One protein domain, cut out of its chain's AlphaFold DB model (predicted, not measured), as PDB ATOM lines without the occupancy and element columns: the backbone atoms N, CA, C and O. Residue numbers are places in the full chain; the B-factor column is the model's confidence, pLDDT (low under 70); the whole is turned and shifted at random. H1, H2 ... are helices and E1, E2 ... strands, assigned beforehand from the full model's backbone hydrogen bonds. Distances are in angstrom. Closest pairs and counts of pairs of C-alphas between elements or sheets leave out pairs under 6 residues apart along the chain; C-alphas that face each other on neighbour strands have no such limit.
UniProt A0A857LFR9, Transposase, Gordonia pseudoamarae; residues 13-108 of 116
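AT A GLANCE: This is residues 13 to 108 of the 116 residues of the protein "Transposase" of Gordonia pseudoamarae (UniProt A0A857LFR9). A small wall of three antiparallel strands has one helix, H1, slantwise over one face, with the other face bare; a second helix, H2, meets the far end of H1 at a corner, and its residues 101 to 108 stick out as an arm. The printed part has 96 residues, with three named strands and then two named helices in the order E1 E2 E3 H1 H2, of mixed class. The sheet has the order E1 - E2 - E3, all antiparallel. The whole is loose, with a radius of gyration of the C-alphas of 15.8 A, and elongated, spanning 50 by 26 by 24 A.

IN THESE COORDINATES: Find C-alpha 14 at (-35.332, -21.233, 116.405); from there E1, residues 14 to 23, runs 27.8 A. E2, residues 26 to 35, runs 30.1 A, and E3, residues 41 to 47, runs 17.7 A. Look next at C-alpha 64 at (-39.762, -17.738, 122.337), where H1, residues 64 to 80, begins; it is 24.0 A long. H2, residues 92 to 108, is 24.3 A long and ends at C-alpha 108, (-47.789, 18.020, 95.709).

HOW THE PARTS SIT: Begin with the sheet, a meander in which each strand is the antiparallel neighbour of the one before. E1 and E2 form a hairpin at 161 degrees; look for N 17 and O 32 at 3.0 A, within hydrogen-bond range. E2 and E3 form a second hairpin at 166 degrees, with N 31 and O 45 at 2.9 A. The sheet is twisted, its C-alphas lying up to 4.5 A off the best plane. H1 is on the sheet at a height of 9.4 A, making two layers, a helix on one face of a sheet. H1 lies over E1 and E2, and on the local plane it stands at 46 degrees to E1, slantwise to the strands. The closest C-alphas of H1 and E3 are those of Val 64 and Gly 43, 6.7 A apart. H1 and H2 touch, through residues 78 to 80 and 92 to 94 alone; their closest C-alphas are those of Asn 79 and Pro 92, 5.1 A apart. They run the same way at a steep tilt of 59 degrees. H2 is not on the sheet and is apart from E1, E2 and E3. In H1 and H2 every O i to N i+4 pair is within hydrogen-bond range.

THE WHOLE: The two C-alphas farthest apart are those of Cys 37 and Ser 108, at 51.7 A. Residues 101 to 108, which belong to H2, stand free; without them the body spans 40 by 31 by 24 A. The links E3 to H1, residues 48 to 63, and H1 to H2 are long. The printed part has no cut. Its mean pLDDT is 75.4, and residues 49 to 61 and 101 to 108 are under 70.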
ATOM      1  N   LEU A  13     -33.458 -25.190 118.000       76.06
ATOM      2  CA  LEU A  13     -32.996 -24.165 117.077       76.06
ATOM      3  C   LEU A  13     -34.216 -23.392 116.596       76.06
ATOM      4  O   LEU A  13     -35.086 -23.956 115.937       76.06
ATOM      5  N   TRP A  14     -34.280 -22.104 116.915       79.75
ATOM      6  CA  TRP A  14     -35.332 -21.233 116.405       79.75
ATOM      7  C   TRP A  14     -34.784 -20.334 115.316       79.75
ATOM      8  O   TRP A  14     -33.707 -19.751 115.448       79.75
ATOM      9  N   VAL A  15     -35.547 -20.245 114.237       82.94
ATOM     10  CA  VAL A  15     -35.308 -19.322 113.139       82.94
ATOM     11  C   VAL A  15     -36.345 -18.224 113.256       82.94
ATOM     12  O   VAL A  15     -37.537 -18.504 113.401       82.94
ATOM     13  N   VAL A  16     -35.877 -16.984 113.208       83.94
ATOM     14  CA  VAL A  16     -36.743 -15.812 113.189       83.94
ATOM     15  C   VAL A  16     -36.679 -15.212 111.801       83.94
ATOM     16  O   VAL A  16     -35.591 -14.903 111.314       83.94
ATOM     17  N   ASP A  17     -37.843 -15.075 111.183       83.31
ATOM     18  CA  ASP A  17     -38.010 -14.311 109.956       83.31
ATOM     19  C   ASP A  17     -38.774 -13.026 110.267       83.31
ATOM     20  O   ASP A  17     -39.726 -13.027 111.054       83.31
ATOM     21  N   ILE A  18     -38.320 -11.926 109.674       82.06
ATOM     22  CA  ILE A  18     -38.897 -10.603 109.881       82.06
ATOM     23  C   ILE A  18     -39.089  -9.978 108.522       82.06
ATOM     24  O   ILE A  18     -38.137  -9.786 107.766       82.06
ATOM     25  N   THR A  19     -40.327  -9.603 108.255       84.06
ATOM     26  CA  THR A  19     -40.705  -8.994 106.992       84.06
ATOM     27  C   THR A  19     -41.307  -7.617 107.246       84.06
ATOM     28  O   THR A  19     -42.167  -7.439 108.110       84.06
ATOM     29  N   CYS A  20     -40.841  -6.629 106.479       81.19
ATOM     30  CA  CYS A  20     -41.449  -5.306 106.411       81.19
ATOM     31  C   CYS A  20     -42.519  -5.309 105.313       81.19
ATOM     32  O   CYS A  20     -42.220  -5.551 104.142       81.19
ATOM     33  N   VAL A  21     -43.770  -5.057 105.691       85.50
ATOM     34  CA  VAL A  21     -44.920  -5.047 104.786       85.50
ATOM     35  C   VAL A  21     -45.413  -3.615 104.616       85.50
ATOM     36  O   VAL A  21     -45.741  -2.928 105.586       85.50
ATOM     37  N   ARG A  22     -45.494  -3.158 103.361       79.81
ATOM     38  CA  ARG A  22     -46.038  -1.838 103.033       79.81
ATOM     39  C   ARG A  22     -47.558  -1.849 103.165       79.81
ATOM     40  O   ARG A  22     -48.242  -2.672 102.565       79.81
ATOM     41  N   THR A  23     -48.081  -0.904 103.931       85.62
ATOM     42  CA  THR A  23     -49.510  -0.669 104.143       85.62
ATOM     43  C   THR A  23     -49.897   0.709 103.606       85.62
ATOM     44  O   THR A  23     -49.049   1.544 103.299       85.62
ATOM     45  N   TRP A  24     -51.197   0.974 103.510       76.88
ATOM     46  CA  TRP A  24     -51.720   2.262 103.040       76.88
ATOM     47  C   TRP A  24     -51.383   3.436 103.969       76.88
ATOM     48  O   TRP A  24     -51.327   4.573 103.520       76.88
ATOM     49  N   GLN A  25     -51.165   3.166 105.258       72.94
ATOM     50  CA  GLN A  25     -50.881   4.180 106.280       72.94
ATOM     51  C   GLN A  25     -49.386   4.272 106.632       72.94
ATOM     52  O   GLN A  25     -49.017   5.019 107.533       72.94
ATOM     53  N   GLY A  26     -48.521   3.509 105.953       77.38
ATOM     54  CA  GLY A  26     -47.100   3.395 106.287       77.38
ATOM     55  C   GLY A  26     -46.629   1.946 106.248       77.38
ATOM     56  O   GLY A  26     -47.044   1.182 105.381       77.38
ATOM     57  N   PHE A  27     -45.791   1.531 107.192       79.00
ATOM     58  CA  PHE A  27     -45.223   0.180 107.229       79.00
ATOM     59  C   PHE A  27     -45.672  -0.602 108.465       79.00
ATOM     60  O   PHE A  27     -45.934  -0.026 109.519       79.00
ATOM     61  N   ALA A  28     -45.752  -1.922 108.318       82.38
ATOM     62  CA  ALA A  28     -45.949  -2.859 109.411       82.38
ATOM     63  C   ALA A  28     -44.830  -3.902 109.396       82.38
ATOM     64  O   ALA A  28     -44.488  -4.449 108.349       82.38
ATOM     65  N   TYR A  29     -44.278  -4.190 110.567       81.00
ATOM     66  CA  TYR A  29     -43.290  -5.236 110.773       81.00
ATOM     67  C   TYR A  29     -44.002  -6.488 111.256       81.00
ATOM     68  O   TYR A  29     -44.725  -6.433 112.251       81.00
ATOM     69  N   THR A  30     -43.799  -7.601 110.559       85.56
ATOM     70  CA  THR A  30     -44.320  -8.914 110.943       85.56
ATOM     71  C   THR A  30     -43.151  -9.829 111.270       85.56
ATOM     72  O   THR A  30     -42.279 -10.023 110.421       85.56
ATOM     73  N   GLU A  31     -43.137 -10.399 112.469       85.56
ATOM     74  CA  GLU A  31     -42.128 -11.366 112.896       85.56
ATOM     75  C   GLU A  31     -42.755 -12.738 113.140       85.56
ATOM     76  O   GLU A  31     -43.822 -12.853 113.749       85.56
ATOM     77  N   PHE A  32     -42.074 -13.781 112.664       86.00
ATOM     78  CA  PHE A  32     -42.459 -15.174 112.852       86.00
ATOM     79  C   PHE A  32     -41.293 -15.949 113.451       86.00
ATOM     80  O   PHE A  32     -40.194 -15.980 112.894       86.00
ATOM     81  N   VAL A  33     -41.544 -16.621 114.573       85.00
ATOM     82  CA  VAL A  33     -40.576 -17.522 115.198       85.00
ATOM     83  C   VAL A  33     -40.958 -18.947 114.839       85.00
ATOM     84  O   VAL A  33     -42.032 -19.428 115.203       85.00
ATOM     85  N   THR A  34     -40.071 -19.623 114.116       86.19
ATOM     86  CA  THR A  34     -40.260 -21.004 113.671       86.19
ATOM     87  C   THR A  34     -39.275 -21.914 114.387       86.19
ATOM     88  O   THR A  34     -38.075 -21.638 114.429       86.19
ATOM     89  N   ASP A  35     -39.767 -23.028 114.923       85.12
ATOM     90  CA  ASP A  35     -38.901 -24.103 115.399       85.12
ATOM     91  C   ASP A  35     -38.330 -24.864 114.195       85.12
ATOM     92  O   ASP A  35     -39.066 -25.490 113.432       85.12
ATOM     93  N   ALA A  36     -37.011 -24.807 114.004       83.75
ATOM     94  CA  ALA A  36     -36.332 -25.418 112.865       83.75
ATOM     95  C   ALA A  36     -36.474 -26.945 112.845       83.75
ATOM     96  O   ALA A  36     -36.456 -27.549 111.770       83.75
ATOM     97  N   CYS A  37     -36.630 -27.566 114.016       78.75
ATOM     98  CA  CYS A  37     -36.741 -29.012 114.149       78.75
ATOM     99  C   CYS A  37     -38.127 -29.517 113.731       78.75
ATOM    100  O   CYS A  37     -38.236 -30.572 113.109       78.75
ATOM    101  N   THR A  38     -39.186 -28.763 114.037       82.12
ATOM    102  CA  THR A  38     -40.581 -29.168 113.777       82.12
ATOM    103  C   THR A  38     -41.228 -28.432 112.604       82.12
ATOM    104  O   THR A  38     -42.275 -28.858 112.120       82.12
ATOM    105  N   ARG A  39     -40.604 -27.352 112.114       83.62
ATOM    106  CA  ARG A  39     -41.134 -26.408 111.109       83.62
ATOM    107  C   ARG A  39     -42.486 -25.796 111.478       83.62
ATOM    108  O   ARG A  39     -43.216 -25.329 110.606       83.62
ATOM    109  N   VAL A  40     -42.817 -25.788 112.763       85.31
ATOM    110  CA  VAL A  40     -44.030 -25.159 113.279       85.31
ATOM    111  C   VAL A  40     -43.709 -23.731 113.708       85.31
ATOM    112  O   VAL A  40     -42.662 -23.467 114.303       85.31
ATOM    113  N   ILE A  41     -44.627 -22.808 113.414       86.69
ATOM    114  CA  ILE A  41     -44.584 -21.442 113.940       86.69
ATOM    115  C   ILE A  41     -44.969 -21.504 115.417       86.69
ATOM    116  O   ILE A  41     -46.093 -21.867 115.762       86.69
ATOM    117  N   VAL A  42     -44.022 -21.161 116.283       87.44
ATOM    118  CA  VAL A  42     -44.181 -21.196 117.744       87.44
ATOM    119  C   VAL A  42     -44.551 -19.832 118.327       87.44
ATOM    120  O   VAL A  42     -44.986 -19.751 119.472       87.44
ATOM    121  N   GLY A  43     -44.410 -18.761 117.542       84.00
ATOM    122  CA  GLY A  43     -44.801 -17.409 117.924       84.00
ATOM    123  C   GLY A  43     -44.844 -16.464 116.730       84.00
ATOM    124  O   GLY A  43     -44.210 -16.713 115.703       84.00
ATOM    125  N   TRP A  44     -45.604 -15.383 116.869       86.25
ATOM    126  CA  TRP A  44     -45.704 -14.314 115.881       86.25
ATOM    127  C   TRP A  44     -46.013 -12.990 116.573       86.25
ATOM    128  O   TRP A  44     -46.618 -12.977 117.648       86.25
ATOM    129  N   HIS A  45     -45.628 -11.883 115.950       82.12
ATOM    130  CA  HIS A  45     -45.988 -10.548 116.411       82.12
ATOM    131  C   HIS A  45     -45.998  -9.562 115.236       82.12
ATOM    132  O   HIS A  45     -45.316  -9.753 114.228       82.12
ATOM    133  N   VAL A  46     -46.859  -8.546 115.323       83.69
ATOM    134  CA  VAL A  46     -47.024  -7.533 114.278       83.69
ATOM    135  C   VAL A  46     -47.121  -6.165 114.923       83.69
ATOM    136  O   VAL A  46     -47.967  -5.949 115.790       83.69
ATOM    137  N   ALA A  47     -46.298  -5.226 114.469       80.88
ATOM    138  CA  ALA A  47     -46.310  -3.865 114.977       80.88
ATOM    139  C   ALA A  47     -46.063  -2.843 113.865       80.88
ATOM    140  O   ALA A  47     -45.254  -3.059 112.966       80.88
ATOM    141  N   ALA A  48     -46.727  -1.686 113.947       75.06
ATOM    142  CA  ALA A  48     -46.455  -0.551 113.055       75.06
ATOM    143  C   ALA A  48     -45.074   0.081 113.324       75.06
ATOM    144  O   ALA A  48     -44.488   0.722 112.460       75.06
ATOM    145  N   THR A  49     -44.543  -0.104 114.536       69.75
ATOM    146  CA  THR A  49     -43.196   0.315 114.938       69.75
ATOM    147  C   THR A  49     -42.600  -0.738 115.867       69.75
ATOM    148  O   THR A  49     -43.297  -1.255 116.737       69.75
ATOM    149  N   ILE A  50     -41.315  -1.057 115.711       68.31
ATOM    150  CA  ILE A  50     -40.601  -1.937 116.646       68.31
ATOM    151  C   ILE A  50     -40.101  -1.076 117.808       68.31
ATOM    152  O   ILE A  50     -39.230  -0.220 117.628       68.31
ATOM    153  N   ARG A  51     -40.695  -1.255 118.995       58.47
ATOM    154  CA  ARG A  51     -40.300  -0.540 120.219       58.47
ATOM    155  C   ARG A  51     -39.398  -1.423 121.074       58.47
ATOM    156  O   ARG A  51     -39.759  -2.531 121.447       58.47
ATOM    157  N   THR A  52     -38.231  -0.887 121.404       55.66
ATOM    158  CA  THR A  52     -37.169  -1.545 122.169       55.66
ATOM    159  C   THR A  52     -37.413  -1.400 123.666       55.66
ATOM    160  O   THR A  52     -36.668  -0.692 124.342       55.66
ATOM    161  N   GLU A  53     -38.464  -2.010 124.222       56.59
ATOM    162  CA  GLU A  53     -38.484  -2.183 125.680       56.59
ATOM    163  C   GLU A  53     -37.287  -3.076 126.045       56.59
ATOM    164  O   GLU A  53     -37.206  -4.258 125.717       56.59
ATOM    165  N   LEU A  54     -36.251  -2.409 126.554       50.25
ATOM    166  CA  LEU A  54     -34.851  -2.773 126.389       50.25
ATOM    167  C   LEU A  54     -34.472  -3.867 127.386       50.25
ATOM    168  O   LEU A  54     -33.990  -3.578 128.480       50.25
ATOM    169  N   ILE A  55     -34.677  -5.132 127.026       49.47
ATOM    170  CA  ILE A  55     -34.221  -6.252 127.849       49.47
ATOM    171  C   ILE A  55     -32.941  -6.806 127.233       49.47
ATOM    172  O   ILE A  55     -32.965  -7.701 126.396       49.47
ATOM    173  N   ARG A  56     -31.801  -6.279 127.689       53.59
ATOM    174  CA  ARG A  56     -30.476  -6.850 127.422       53.59
ATOM    175  C   ARG A  56     -30.416  -8.277 127.973       53.59
ATOM    176  O   ARG A  56     -30.019  -8.491 129.119       53.59
ATOM    177  N   GLN A  57     -30.787  -9.270 127.174       55.00
ATOM    178  CA  GLN A  57     -30.665 -10.666 127.574       55.00
ATOM    179  C   GLN A  57     -29.340 -11.236 127.080       55.00
ATOM    180  O   GLN A  57     -29.135 -11.545 125.909       55.00
ATOM    181  N   ARG A  58     -28.395 -11.362 128.015       54.28
ATOM    182  CA  ARG A  58     -27.154 -12.112 127.818       54.28
ATOM    183  C   ARG A  58     -27.343 -13.532 128.362       54.28
ATOM    184  O   ARG A  58     -27.413 -13.691 129.576       54.28
ATOM    185  N   ARG A  59     -27.244 -14.528 127.463       55.66
ATOM    186  CA  ARG A  59     -27.135 -15.992 127.713       55.66
ATOM    187  C   ARG A  59     -28.437 -16.699 128.143       55.66
ATOM    188  O   ARG A  59     -29.272 -16.102 128.804       55.66
ATOM    189  N   PRO A  60     -28.464 -18.037 127.974       65.50
ATOM    190  CA  PRO A  60     -28.972 -18.708 126.777       65.50
ATOM    191  C   PRO A  60     -30.473 -18.453 126.553       65.50
ATOM    192  O   PRO A  60     -31.234 -18.349 127.509       65.50
ATOM    193  N   TRP A  61     -30.884 -18.419 125.288       66.88
ATOM    194  CA  TRP A  61     -32.274 -18.247 124.866       66.88
ATOM    195  C   TRP A  61     -33.090 -19.492 125.219       66.88
ATOM    196  O   TRP A  61     -32.850 -20.562 124.665       66.88
ATOM    197  N   ARG A  62     -34.000 -19.375 126.188       72.56
ATOM    198  CA  ARG A  62     -34.801 -20.499 126.705       72.56
ATOM    199  C   ARG A  62     -36.284 -20.404 126.357       72.56
ATOM    200  O   ARG A  62     -36.974 -21.412 126.461       72.56
ATOM    201  N   THR A  63     -36.788 -19.230 125.966       75.25
ATOM    202  CA  THR A  63     -38.211 -19.033 125.628       75.25
ATOM    203  C   THR A  63     -38.382 -18.168 124.379       75.25
ATOM    204  O   THR A  63     -37.554 -17.298 124.106       75.25
ATOM    205  N   VAL A  64     -39.454 -18.420 123.614       73.12
ATOM    206  CA  VAL A  64     -39.762 -17.738 122.337       73.12
ATOM    207  C   VAL A  64     -39.817 -16.223 122.515       73.12
ATOM    208  O   VAL A  64     -39.331 -15.479 121.672       73.12
ATOM    209  N   GLU A  65     -40.318 -15.773 123.663       75.69
ATOM    210  CA  GLU A  65     -40.348 -14.369 124.062       75.69
ATOM    211  C   GLU A  65     -38.945 -13.747 124.145       75.69
ATOM    212  O   GLU A  65     -38.734 -12.647 123.648       75.69
ATOM    213  N   GLN A  66     -37.954 -14.454 124.702       73.50
ATOM    214  CA  GLN A  66     -36.578 -13.944 124.774       73.50
ATOM    215  C   GLN A  66     -35.965 -13.771 123.384       73.50
ATOM    216  O   GLN A  66     -35.218 -12.824 123.149       73.50
ATOM    217  N   VAL A  67     -36.297 -14.677 122.463       75.06
ATOM    218  CA  VAL A  67     -35.868 -14.579 121.068       75.06
ATOM    219  C   VAL A  67     -36.591 -13.442 120.351       75.06
ATOM    220  O   VAL A  67     -35.928 -12.682 119.648       75.06
ATOM    221  N   GLY A  68     -37.891 -13.248 120.586       75.44
ATOM    222  CA  GLY A  68     -38.631 -12.084 120.085       75.44
ATOM    223  C   GLY A  68     -38.047 -10.758 120.587       75.44
ATOM    224  O   GLY A  68     -37.795  -9.850 119.801       75.44
ATOM    225  N   LEU A  69     -37.696 -10.668 121.872       74.56
ATOM    226  CA  LEU A  69     -37.072  -9.477 122.459       74.56
ATOM    227  C   LEU A  69     -35.677  -9.190 121.884       74.56
ATOM    228  O   LEU A  69     -35.372  -8.049 121.537       74.56
ATOM    229  N   ALA A  70     -34.832 -10.215 121.745       75.25
ATOM    230  CA  ALA A  70     -33.509 -10.073 121.132       75.25
ATOM    231  C   ALA A  70     -33.596  -9.641 119.667       75.25
ATOM    232  O   ALA A  70     -32.781  -8.857 119.179       75.25
ATOM    233  N   THR A  71     -34.609 -10.155 118.979       76.62
ATOM    234  CA  THR A  71     -34.923  -9.795 117.605       76.62
ATOM    235  C   THR A  71     -35.332  -8.327 117.521       76.62
ATOM    236  O   THR A  71     -34.751  -7.585 116.732       76.62
ATOM    237  N   CYS A  72     -36.248  -7.875 118.382       74.38
ATOM    238  CA  CYS A  72     -36.636  -6.468 118.483       74.38
ATOM    239  C   CYS A  72     -35.424  -5.549 118.720       74.38
ATOM    240  O   CYS A  72     -35.302  -4.515 118.062       74.38
ATOM    241  N   GLU A  73     -34.500  -5.933 119.612       76.81
ATOM    242  CA  GLU A  73     -33.263  -5.177 119.870       76.81
ATOM    243  C   GLU A  73     -32.372  -5.097 118.618       76.81
ATOM    244  O   GLU A  73     -31.909  -4.011 118.256       76.81
ATOM    245  N   TRP A  74     -32.163  -6.222 117.925       77.12
ATOM    246  CA  TRP A  74     -31.355  -6.262 116.705       77.12
ATOM    247  C   TRP A  74     -31.971  -5.440 115.572       77.12
ATOM    248  O   TRP A  74     -31.260  -4.660 114.936       77.12
ATOM    249  N   VAL A  75     -33.278  -5.576 115.329       77.88
ATOM    250  CA  VAL A  75     -33.967  -4.842 114.260       77.88
ATOM    251  C   VAL A  75     -33.954  -3.352 114.533       77.88
ATOM    252  O   VAL A  75     -33.707  -2.574 113.617       77.88
ATOM    253  N   TRP A  76     -34.175  -2.937 115.780       77.25
ATOM    254  CA  TRP A  76     -34.075  -1.526 116.121       77.25
ATOM    255  C   TRP A  76     -32.680  -0.982 115.811       77.25
ATOM    256  O   TRP A  76     -32.567   0.045 115.144       77.25
ATOM    257  N   TRP A  77     -31.618  -1.683 116.225       81.31
ATOM    258  CA  TRP A  77     -30.255  -1.268 115.897       81.31
ATOM    259  C   TRP A  77     -30.024  -1.231 114.381       81.31
ATOM    260  O   TRP A  77     -29.493  -0.242 113.879       81.31
ATOM    261  N   TYR A  78     -30.469  -2.252 113.640       79.94
ATOM    262  CA  TYR A  78     -30.364  -2.302 112.180       79.94
ATOM    263  C   TYR A  78     -31.069  -1.112 111.521       79.94
ATOM    264  O   TYR A  78     -30.494  -0.432 110.681       79.94
ATOM    265  N   ASN A  79     -32.304  -0.824 111.917       76.94
ATOM    266  CA  ASN A  79     -33.119   0.187 111.254       76.94
ATOM    267  C   ASN A  79     -32.745   1.618 111.654       76.94
ATOM    268  O   ASN A  79     -32.915   2.521 110.838       76.94
ATOM    269  N   GLN A  80     -32.283   1.838 112.889       76.19
ATOM    270  CA  GLN A  80     -32.075   3.182 113.443       76.19
ATOM    271  C   GLN A  80     -30.607   3.587 113.576       76.19
ATOM    272  O   GLN A  80     -30.313   4.775 113.611       76.19
ATOM    273  N   GLN A  81     -29.678   2.637 113.703       78.12
ATOM    274  CA  GLN A  81     -28.272   2.947 114.000       78.12
ATOM    275  C   GLN A  81     -27.274   2.321 113.032       78.12
ATOM    276  O   GLN A  81     -26.135   2.785 112.947       78.12
ATOM    277  N   ARG A  82     -27.647   1.252 112.323       80.69
ATOM    278  CA  ARG A  82     -26.736   0.588 111.398       80.69
ATOM    279  C   ARG A  82     -26.575   1.432 110.147       80.69
ATOM    280  O   ARG A  82     -27.521   1.660 109.407       80.69
ATOM    281  N   LEU A  83     -25.338   1.827 109.889       84.38
ATOM    282  CA  LEU A  83     -24.972   2.521 108.664       84.38
ATOM    283  C   LEU A  83     -24.790   1.492 107.544       84.38
ATOM    284  O   LEU A  83     -24.107   0.479 107.727       84.38
ATOM    285  N   HIS A  84     -25.395   1.756 106.389       77.00
ATOM    286  CA  HIS A  84     -25.269   0.916 105.203       77.00
ATOM    287  C   HIS A  84     -24.495   1.651 104.118       77.00
ATOM    288  O   HIS A  84     -24.924   2.704 103.668       77.00
ATOM    289  N   GLU A  85     -23.391   1.070 103.647       82.19
ATOM    290  CA  GLU A  85     -22.610   1.636 102.535       82.19
ATOM    291  C   GLU A  85     -23.473   1.844 101.278       82.19
ATOM    292  O   GLU A  85     -23.388   2.882 100.637       82.19
ATOM    293  N   ALA A  86     -24.384   0.910 100.982       81.88
ATOM    294  CA  ALA A  86     -25.325   1.021  99.864       81.88
ATOM    295  C   ALA A  86     -26.404   2.114 100.037       81.88
ATOM    296  O   ALA A  86     -27.096   2.424  99.073       81.88
ATOM    297  N   LEU A  87     -26.573   2.656 101.248       78.94
ATOM    298  CA  LEU A  87     -27.504   3.744 101.571       78.94
ATOM    299  C   LEU A  87     -26.735   5.019 101.958       78.94
ATOM    300  O   LEU A  87     -27.168   5.746 102.847       78.94
ATOM    301  N   ASP A  88     -25.551   5.239 101.377       85.38
ATOM    302  CA  ASP A  88     -24.686   6.393 101.665       85.38
ATOM    303  C   ASP A  88     -24.348   6.564 103.159       85.38
ATOM    304  O   ASP A  88     -24.250   7.671 103.685       85.38
ATOM    305  N   TYR A  89     -24.154   5.444 103.862       84.81
ATOM    306  CA  TYR A  89     -23.919   5.396 105.309       84.81
ATOM    307  C   TYR A  89     -25.060   5.976 106.146       84.81
ATOM    308  O   TYR A  89     -24.830   6.411 107.271       84.81
ATOM    309  N   GLN A  90     -26.293   5.931 105.649       81.06
ATOM    310  CA  GLN A  90     -27.475   6.274 106.429       81.06
ATOM    311  C   GLN A  90     -28.153   5.017 106.992       81.06
ATOM    312  O   GLN A  90     -28.065   3.935 106.393       81.06
ATOM    313  N   PRO A  91     -28.824   5.124 108.152       84.19
ATOM    314  CA  PRO A  91     -29.706   4.075 108.629       84.19
ATOM    315  C   PRO A  91     -30.952   3.956 107.732       84.19
ATOM    316  O   PRO A  91     -31.434   4.968 107.209       84.19
ATOM    317  N   PRO A  92     -31.523   2.745 107.570       82.25
ATOM    318  CA  PRO A  92     -32.675   2.514 106.696       82.25
ATOM    319  C   PRO A  92     -33.863   3.432 106.993       82.25
ATOM    320  O   PRO A  92     -34.504   3.919 106.067       82.25
ATOM    321  N   THR A  93     -34.111   3.742 108.271       81.00
ATOM    322  CA  THR A  93     -35.204   4.644 108.674       81.00
ATOM    323  C   THR A  93     -35.037   6.053 108.095       81.00
ATOM    324  O   THR A  93     -36.018   6.660 107.666       81.00
ATOM    325  N   GLU A  94     -33.813   6.588 108.054       82.44
ATOM    326  CA  GLU A  94     -33.553   7.918 107.486       82.44
ATOM    327  C   GLU A  94     -33.691   7.915 105.965       82.44
ATOM    328  O   GLU A  94     -34.307   8.818 105.396       82.44
ATOM    329  N   PHE A  95     -33.174   6.874 105.314       79.38
ATOM    330  CA  PHE A  95     -33.308   6.703 103.871       79.38
ATOM    331  C   PHE A  95     -34.784   6.606 103.448       79.38
ATOM    332  O   PHE A  95     -35.228   7.287 102.522       79.38
ATOM    333  N   GLU A  96     -35.586   5.822 104.170       74.94
ATOM    334  CA  GLU A  96     -37.027   5.716 103.935       74.94
ATOM    335  C   GLU A  96     -37.767   7.030 104.220       74.94
ATOM    336  O   GLU A  96     -38.661   7.410 103.460       74.94
ATOM    337  N   ALA A  97     -37.398   7.759 105.278       79.88
ATOM    338  CA  ALA A  97     -37.967   9.075 105.565       79.88
ATOM    339  C   ALA A  97     -37.695  10.071 104.425       79.88
ATOM    340  O   ALA A  97     -38.597  10.817 104.032       79.88
ATOM    341  N   ALA A  98     -36.493  10.036 103.843       81.12
ATOM    342  CA  ALA A  98     -36.144  10.840 102.678       81.12
ATOM    343  C   ALA A  98     -36.977  10.458 101.441       81.12
ATOM    344  O   ALA A  98     -37.514  11.343 100.772       81.12
ATOM    345  N   LEU A  99     -37.165   9.161 101.166       74.62
ATOM    346  CA  LEU A  99     -38.013   8.685 100.061       74.62
ATOM    347  C   LEU A  99     -39.488   9.073 100.229       74.62
ATOM    348  O   LEU A  99     -40.136   9.490  99.263       74.62
ATOM    349  N   ASN A 100     -40.026   8.959 101.443       71.69
ATOM    350  CA  ASN A 100     -41.403   9.350 101.740       71.69
ATOM    351  C   ASN A 100     -41.593  10.870 101.607       71.69
ATOM    352  O   ASN A 100     -42.576  11.315 101.016       71.69
ATOM    353  N   GLY A 101     -40.632  11.670 102.085       68.31
ATOM    354  CA  GLY A 101     -40.637  13.125 101.912       68.31
ATOM    355  C   GLY A 101     -40.533  13.551 100.443       68.31
ATOM    356  O   GLY A 101     -41.282  14.416  99.994       68.31
ATOM    357  N   ALA A 102     -39.664  12.900  99.666       61.47
ATOM    358  CA  ALA A 102     -39.526  13.147  98.230       61.47
ATOM    359  C   ALA A 102     -40.794  12.764  97.446       61.47
ATOM    360  O   ALA A 102     -41.210  13.499  96.548       61.47
ATOM    361  N   SER A 103     -41.443  11.656  97.817       57.72
ATOM    362  CA  SER A 103     -42.714  11.232  97.213       57.72
ATOM    363  C   SER A 103     -43.838  12.229  97.505       57.72
ATOM    364  O   SER A 103     -44.559  12.601  96.586       57.72
ATOM    365  N   ALA A 104     -43.937  12.741  98.739       57.75
ATOM    366  CA  ALA A 104     -44.931  13.754  99.105       57.75
ATOM    367  C   ALA A 104     -44.731  15.082  98.351       57.75
ATOM    368  O   ALA A 104     -45.700  15.703  97.913       57.75
ATOM    369  N   ILE A 105     -43.478  15.508  98.146       57.88
ATOM    370  CA  ILE A 105     -43.169  16.688  97.324       57.88
ATOM    371  C   ILE A 105     -43.585  16.452  95.869       57.88
ATOM    372  O   ILE A 105     -44.235  17.315  95.280       57.88
ATOM    373  N   CYS A 106     -43.257  15.292  95.294       48.78
ATOM    374  CA  CYS A 106     -43.625  14.948  93.918       48.78
ATOM    375  C   CYS A 106     -45.152  14.882  93.725       48.78
ATOM    376  O   CYS A 106     -45.665  15.382  92.726       48.78
ATOM    377  N   GLU A 107     -45.882  14.356  94.711       53.69
ATOM    378  CA  GLU A 107     -47.347  14.310  94.718       53.69
ATOM    379  C   GLU A 107     -47.966  15.715  94.832       53.69
ATOM    380  O   GLU A 107     -48.916  16.033  94.119       53.69
ATOM    381  N   SER A 108     -47.373  16.608  95.634       53.44
ATOM    382  CA  SER A 108     -47.789  18.020  95.709       53.44
ATOM    383  C   SER A 108     -47.433  18.853  94.468       53.44
ATOM    384  O   SER A 108     -48.008  19.919  94.258       53.44
TER     385      SER A 108